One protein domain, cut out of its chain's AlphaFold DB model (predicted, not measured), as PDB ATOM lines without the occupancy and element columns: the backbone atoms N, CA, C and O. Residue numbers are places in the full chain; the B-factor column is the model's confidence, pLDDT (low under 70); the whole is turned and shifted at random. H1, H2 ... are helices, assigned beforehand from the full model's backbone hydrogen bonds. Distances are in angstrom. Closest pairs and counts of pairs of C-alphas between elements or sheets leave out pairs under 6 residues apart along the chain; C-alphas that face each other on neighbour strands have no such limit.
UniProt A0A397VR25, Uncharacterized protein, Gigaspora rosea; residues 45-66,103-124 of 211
ATOM      1  N   LEU A  45     -22.985 -57.308 178.431       87.00
ATOM      2  CA  LEU A  45     -22.335 -58.568 178.084       87.00
ATOM      3  C   LEU A  45     -20.927 -58.629 178.685       87.00
ATOM      4  O   LEU A  45     -20.135 -57.693 178.569       87.00
ATOM      5  N   THR A  46     -20.609 -59.751 179.319       89.62
ATOM      6  CA  THR A  46     -19.274 -60.043 179.841       89.62
ATOM      7  C   THR A  46     -18.380 -60.635 178.747       89.62
ATOM      8  O   THR A  46     -18.868 -61.185 177.759       89.62
ATOM      9  N   ASN A  47     -17.052 -60.570 178.912       90.94
ATOM     10  CA  ASN A  47     -16.116 -61.137 177.927       90.94
ATOM     11  C   ASN A  47     -16.400 -62.620 177.597       90.94
ATOM     12  O   ASN A  47     -16.428 -62.947 176.411       90.94
ATOM     13  N   PRO A  48     -16.689 -63.506 178.575       88.44
ATOM     14  CA  PRO A  48     -17.076 -64.887 178.276       88.44
ATOM     15  C   PRO A  48     -18.355 -65.010 177.433       88.44
ATOM     16  O   PRO A  48     -18.417 -65.848 176.538       88.44
ATOM     17  N   GLN A  49     -19.364 -64.169 177.677       85.94
ATOM     18  CA  GLN A  49     -20.612 -64.183 176.903       85.94
ATOM     19  C   GLN A  49     -20.381 -63.729 175.460       85.94
ATOM     20  O   GLN A  49     -20.947 -64.293 174.526       85.94
ATOM     21  N   ILE A  50     -19.509 -62.736 175.266       88.56
ATOM     22  CA  ILE A  50     -19.106 -62.276 173.936       88.56
ATOM     23  C   ILE A  50     -18.373 -63.398 173.186       88.56
ATOM     24  O   ILE A  50     -18.675 -63.643 172.020       88.56
ATOM     25  N   GLU A  51     -17.454 -64.111 173.844       88.75
ATOM     26  CA  GLU A  51     -16.757 -65.262 173.251       88.75
ATOM     27  C   GLU A  51     -17.728 -66.377 172.838       88.75
ATOM     28  O   GLU A  51     -17.650 -66.849 171.701       88.75
ATOM     29  N   TYR A  52     -18.684 -66.730 173.704       87.88
ATOM     30  CA  TYR A  52     -19.722 -67.723 173.410       87.88
ATOM     31  C   TYR A  52     -20.555 -67.343 172.179       87.88
ATOM     32  O   TYR A  52     -20.731 -68.150 171.266       87.88
ATOM     33  N   ILE A  53     -21.014 -66.089 172.102       87.12
ATOM     34  CA  ILE A  53     -21.784 -65.588 170.954       87.12
ATOM     35  C   ILE A  53     -20.949 -65.667 169.666       87.12
ATOM     36  O   ILE A  53     -21.437 -66.123 168.630       87.12
ATOM     37  N   ILE A  54     -19.669 -65.279 169.713       87.75
ATOM     38  CA  ILE A  54     -18.765 -65.359 168.555       87.75
ATOM     39  C   ILE A  54     -18.583 -66.812 168.092       87.75
ATOM     40  O   ILE A  54     -18.585 -67.080 166.887       87.75
ATOM     41  N   GLU A  55     -18.404 -67.753 169.018       87.06
ATOM     42  CA  GLU A  55     -18.227 -69.176 168.711       87.06
ATOM     43  C   GLU A  55     -19.487 -69.793 168.088       87.06
ATOM     44  O   GLU A  55     -19.404 -70.511 167.085       87.06
ATOM     45  N   GLN A  56     -20.659 -69.451 168.619       81.44
ATOM     46  CA  GLN A  56     -21.949 -69.890 168.093       81.44
ATOM     47  C   GLN A  56     -22.210 -69.356 166.679       81.44
ATOM     48  O   GLN A  56     -22.604 -70.117 165.792       81.44
ATOM     49  N   VAL A  57     -21.932 -68.071 166.428       77.81
ATOM     50  CA  VAL A  57     -22.066 -67.482 165.084       77.81
ATOM     51  C   VAL A  57     -21.125 -68.173 164.099       77.81
ATOM     52  O   VAL A  57     -21.570 -68.607 163.038       77.81
ATOM     53  N   LYS A  58     -19.851 -68.369 164.463       81.06
ATOM     54  CA  LYS A  58     -18.885 -69.094 163.619       81.06
ATOM     55  C   LYS A  58     -19.364 -70.509 163.282       81.06
ATOM     56  O   LYS A  58     -19.294 -70.918 162.125       81.06
ATOM     57  N   SER A  59     -19.879 -71.236 164.269       72.81
ATOM     58  CA  SER A  59     -20.347 -72.616 164.103       72.81
ATOM     59  C   SER A  59     -21.575 -72.705 163.191       72.81
ATOM     60  O   SER A  59     -21.638 -73.567 162.310       72.81
ATOM     61  N   LYS A  60     -22.521 -71.768 163.324       70.50
ATOM     62  CA  LYS A  60     -23.695 -71.682 162.442       70.50
ATOM     63  C   LYS A  60     -23.316 -71.315 161.002       70.50
ATOM     64  O   LYS A  60     -23.818 -71.949 160.075       70.50
ATOM     65  N   THR A  61     -22.389 -70.374 160.797       61.75
ATOM     66  CA  THR A  61     -21.917 -69.978 159.453       61.75
ATOM     67  C   THR A  61     -21.212 -71.116 158.717       61.75
ATOM     68  O   THR A  61     -21.365 -71.265 157.507       61.75
ATOM     69  N   ILE A  62     -20.453 -71.952 159.428       58.03
ATOM     70  CA  ILE A  62     -19.769 -73.091 158.807       58.03
ATOM     71  C   ILE A  62     -20.776 -74.184 158.426       58.03
ATOM     72  O   ILE A  62     -20.630 -74.792 157.369       58.03
ATOM     73  N   THR A  63     -21.821 -74.399 159.228       52.88
ATOM     74  CA  THR A  63     -22.806 -75.468 158.996       52.88
ATOM     75  C   THR A  63     -23.730 -75.179 157.804       52.88
ATOM     76  O   THR A  63     -24.112 -76.110 157.097       52.88
ATOM     77  N   SER A  64     -24.056 -73.911 157.517       54.66
ATOM     78  CA  SER A  64     -24.944 -73.579 156.392       54.66
ATOM     79  C   SER A  64     -24.299 -73.805 155.017       54.66
ATOM     80  O   SER A  64     -24.979 -74.280 154.112       54.66
ATOM     81  N   HIS A  65     -22.991 -73.560 154.856       52.28
ATOM     82  CA  HIS A  65     -22.326 -73.719 153.551       52.28
ATOM     83  C   HIS A  65     -22.077 -75.186 153.141       52.28
ATOM     84  O   HIS A  65     -21.862 -75.465 151.964       52.28
ATOM     85  N   VAL A  66     -22.086 -76.132 154.090       48.00
ATOM     86  CA  VAL A  66     -21.765 -77.551 153.820       48.00
ATOM     87  C   VAL A  66     -22.983 -78.337 153.317       48.00
ATOM     88  O   VAL A  66     -22.828 -79.308 152.574       48.00
ATOM     89  N   PHE A 103     -30.349 -64.648 166.905       69.38
ATOM     90  CA  PHE A 103     -29.368 -63.837 167.626       69.38
ATOM     91  C   PHE A 103     -29.899 -63.407 168.995       69.38
ATOM     92  O   PHE A 103     -29.212 -63.574 170.004       69.38
ATOM     93  N   ASP A 104     -31.149 -62.942 169.053       72.25
ATOM     94  CA  ASP A 104     -31.810 -62.599 170.316       72.25
ATOM     95  C   ASP A 104     -31.894 -63.810 171.256       72.25
ATOM     96  O   ASP A 104     -31.668 -63.688 172.465       72.25
ATOM     97  N   LYS A 105     -32.144 -64.998 170.693       79.06
ATOM     98  CA  LYS A 105     -32.112 -66.267 171.424       79.06
ATOM     99  C   LYS A 105     -30.728 -66.565 172.006       79.06
ATOM    100  O   LYS A 105     -30.622 -66.925 173.174       79.06
ATOM    101  N   MET A 106     -29.671 -66.372 171.220       77.62
ATOM    102  CA  MET A 106     -28.288 -66.625 171.637       77.62
ATOM    103  C   MET A 106     -27.833 -65.677 172.753       77.62
ATOM    104  O   MET A 106     -27.171 -66.101 173.698       77.62
ATOM    105  N   ILE A 107     -28.236 -64.403 172.680       76.38
ATOM    106  CA  ILE A 107     -28.024 -63.440 173.766       76.38
ATOM    107  C   ILE A 107     -28.786 -63.875 175.022       76.38
ATOM    108  O   ILE A 107     -28.228 -63.818 176.116       76.38
ATOM    109  N   GLY A 108     -30.043 -64.310 174.886       76.12
ATOM    110  CA  GLY A 108     -30.843 -64.815 176.005       76.12
ATOM    111  C   GLY A 108     -30.181 -65.995 176.723       76.12
ATOM    112  O   GLY A 108     -29.999 -65.947 177.938       76.12
ATOM    113  N   GLU A 109     -29.745 -67.000 175.965       78.44
ATOM    114  CA  GLU A 109     -29.063 -68.192 176.490       78.44
ATOM    115  C   GLU A 109     -27.764 -67.842 177.238       78.44
ATOM    116  O   GLU A 109     -27.503 -68.387 178.311       78.44
ATOM    117  N   ALA A 110     -26.978 -66.884 176.732       74.94
ATOM    118  CA  ALA A 110     -25.728 -66.462 177.369       74.94
ATOM    119  C   ALA A 110     -25.937 -65.831 178.761       74.94
ATOM    120  O   ALA A 110     -25.089 -65.964 179.648       74.94
ATOM    121  N   PHE A 111     -27.061 -65.139 178.982       74.62
ATOM    122  CA  PHE A 111     -27.407 -64.610 180.306       74.62
ATOM    123  C   PHE A 111     -27.865 -65.713 181.270       74.62
ATOM    124  O   PHE A 111     -27.487 -65.688 182.442       74.62
ATOM    125  N   GLU A 112     -28.626 -66.698 180.790       77.31
ATOM    126  CA  GLU A 112     -29.086 -67.829 181.606       77.31
ATOM    127  C   GLU A 112     -27.928 -68.743 182.053       77.31
ATOM    128  O   GLU A 112     -27.898 -69.203 183.201       77.31
ATOM    129  N   GLU A 113     -26.939 -68.973 181.184       72.44
ATOM    130  CA  GLU A 113     -25.760 -69.783 181.511       72.44
ATOM    131  C   GLU A 113     -24.910 -69.156 182.631       72.44
ATOM    132  O   GLU A 113     -24.491 -69.850 183.568       72.44
ATOM    133  N   ASP A 114     -24.704 -67.837 182.594       67.19
ATOM    134  CA  ASP A 114     -23.944 -67.119 183.622       67.19
ATOM    135  C   ASP A 114     -24.644 -67.171 184.989       67.19
ATOM    136  O   ASP A 114     -23.992 -67.401 186.016       67.19
ATOM    137  N   GLU A 115     -25.974 -67.049 185.031       72.44
ATOM    138  CA  GLU A 115     -26.732 -67.219 186.275       72.44
ATOM    139  C   GLU A 115     -26.551 -68.624 186.868       72.44
ATOM    140  O   GLU A 115     -26.311 -68.776 188.076       72.44
ATOM    141  N   ALA A 116     -26.590 -69.663 186.027       70.56
ATOM    142  CA  ALA A 116     -26.355 -71.041 186.447       70.56
ATOM    143  C   ALA A 116     -24.917 -71.253 186.959       70.56
ATOM    144  O   ALA A 116     -24.709 -71.893 188.001       70.56
ATOM    145  N   ARG A 117     -23.916 -70.671 186.283       72.44
ATOM    146  CA  ARG A 117     -22.502 -70.741 186.682       72.44
ATOM    147  C   ARG A 117     -22.245 -70.032 188.009       72.44
ATOM    148  O   ARG A 117     -21.576 -70.594 188.882       72.44
ATOM    149  N   ILE A 118     -22.802 -68.836 188.201       70.50
ATOM    150  CA  ILE A 118     -22.689 -68.067 189.449       70.50
ATOM    151  C   ILE A 118     -23.342 -68.827 190.609       70.50
ATOM    152  O   ILE A 118     -22.754 -68.933 191.689       70.50
ATOM    153  N   LYS A 119     -24.525 -69.415 190.390       71.44
ATOM    154  CA  LYS A 119     -25.221 -70.220 191.404       71.44
ATOM    155  C   LYS A 119     -24.407 -71.448 191.820       71.44
ATOM    156  O   LYS A 119     -24.257 -71.697 193.016       71.44
ATOM    157  N   LYS A 120     -23.828 -72.171 190.858       71.25
ATOM    158  CA  LYS A 120     -22.973 -73.340 191.124       71.25
ATOM    159  C   LYS A 120     -21.687 -72.958 191.865       71.25
ATOM    160  O   LYS A 120     -21.294 -73.650 192.800       71.25
ATOM    161  N   LYS A 121     -21.060 -71.832 191.503       72.25
ATOM    162  CA  LYS A 121     -19.873 -71.316 192.202       72.25
ATOM    163  C   LYS A 121     -20.170 -71.023 193.680       72.25
ATOM    164  O   LYS A 121     -19.427 -71.482 194.540       72.25
ATOM    165  N   ARG A 122     -21.297 -70.361 193.976       65.81
ATOM    166  CA  ARG A 122     -21.725 -70.063 195.358       65.81
ATOM    167  C   ARG A 122     -22.015 -71.318 196.191       65.81
ATOM    168  O   ARG A 122     -21.698 -71.353 197.374       65.81
ATOM    169  N   GLN A 123     -22.598 -72.357 195.590       63.16
ATOM    170  CA  GLN A 123     -22.871 -73.624 196.285       63.16
ATOM    171  C   GLN A 123     -21.591 -74.389 196.649       63.16
ATOM    172  O   GLN A 123     -21.515 -74.997 197.719       63.16
ATOM    173  N   ASN A 124     -20.576 -74.327 195.788       64.44
ATOM    174  CA  ASN A 124     -19.284 -74.955 196.047       64.44
ATOM    175  C   ASN A 124     -18.496 -74.216 197.146       64.44
ATOM    176  O   ASN A 124     -17.899 -74.874 197.991       64.44
TER     177      ASN A 124
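What this domain is: This is residues 45 to 66 and 103 to 124 of the 211 residues of an uncharacterized protein of Gigaspora rosea (UniProt A0A397VR25). Two long helices, H1 and then H2 along the chain, overlap near where each begins and run opposite ways from there, making a stretched-out rod. Residues 58 to 66 of H1 stick out at one end and residues 115 to 124 of H2 at the other. The printed part has 44 residues, is all helix with no named strand, and is loose, with a radius of gyration of the C-alphas of 12.9 A and spans of 43 by 19 by 16 A.

How they stand to each other: H1, residues 47 to 66, touches H2, residues 103 to 124, with residues 49 to 56 alone, and H2 touches it with residues 106 to 111 alone. Their closest C-alphas, those of Gln 49 and Ala 110, are 5.6 A apart. They run opposite ways at a steep tilt of 46 degrees. O i to N i+4 pairs are within hydrogen-bond range in 14 of 16 cases in H1 and 17 of 18 in H2.

Where its parts are: H1 begins at C-alpha 47 (-16.116, -61.137, 177.927) and is 29.7 A long. H2 is 32.1 A long and ends at C-alpha 124 (-19.284, -74.955, 196.047).

The domain as a whole: The C-alphas farthest apart, those of His 65 and Gln 123, are 42.7 A apart. Residues 67 to 102 are not printed; C-alphas 66 and 103 are 20.9 A apart across this cut. The model's pLDDT is under 70 at residues 61 to 66, 103, 114 and 122 to 124.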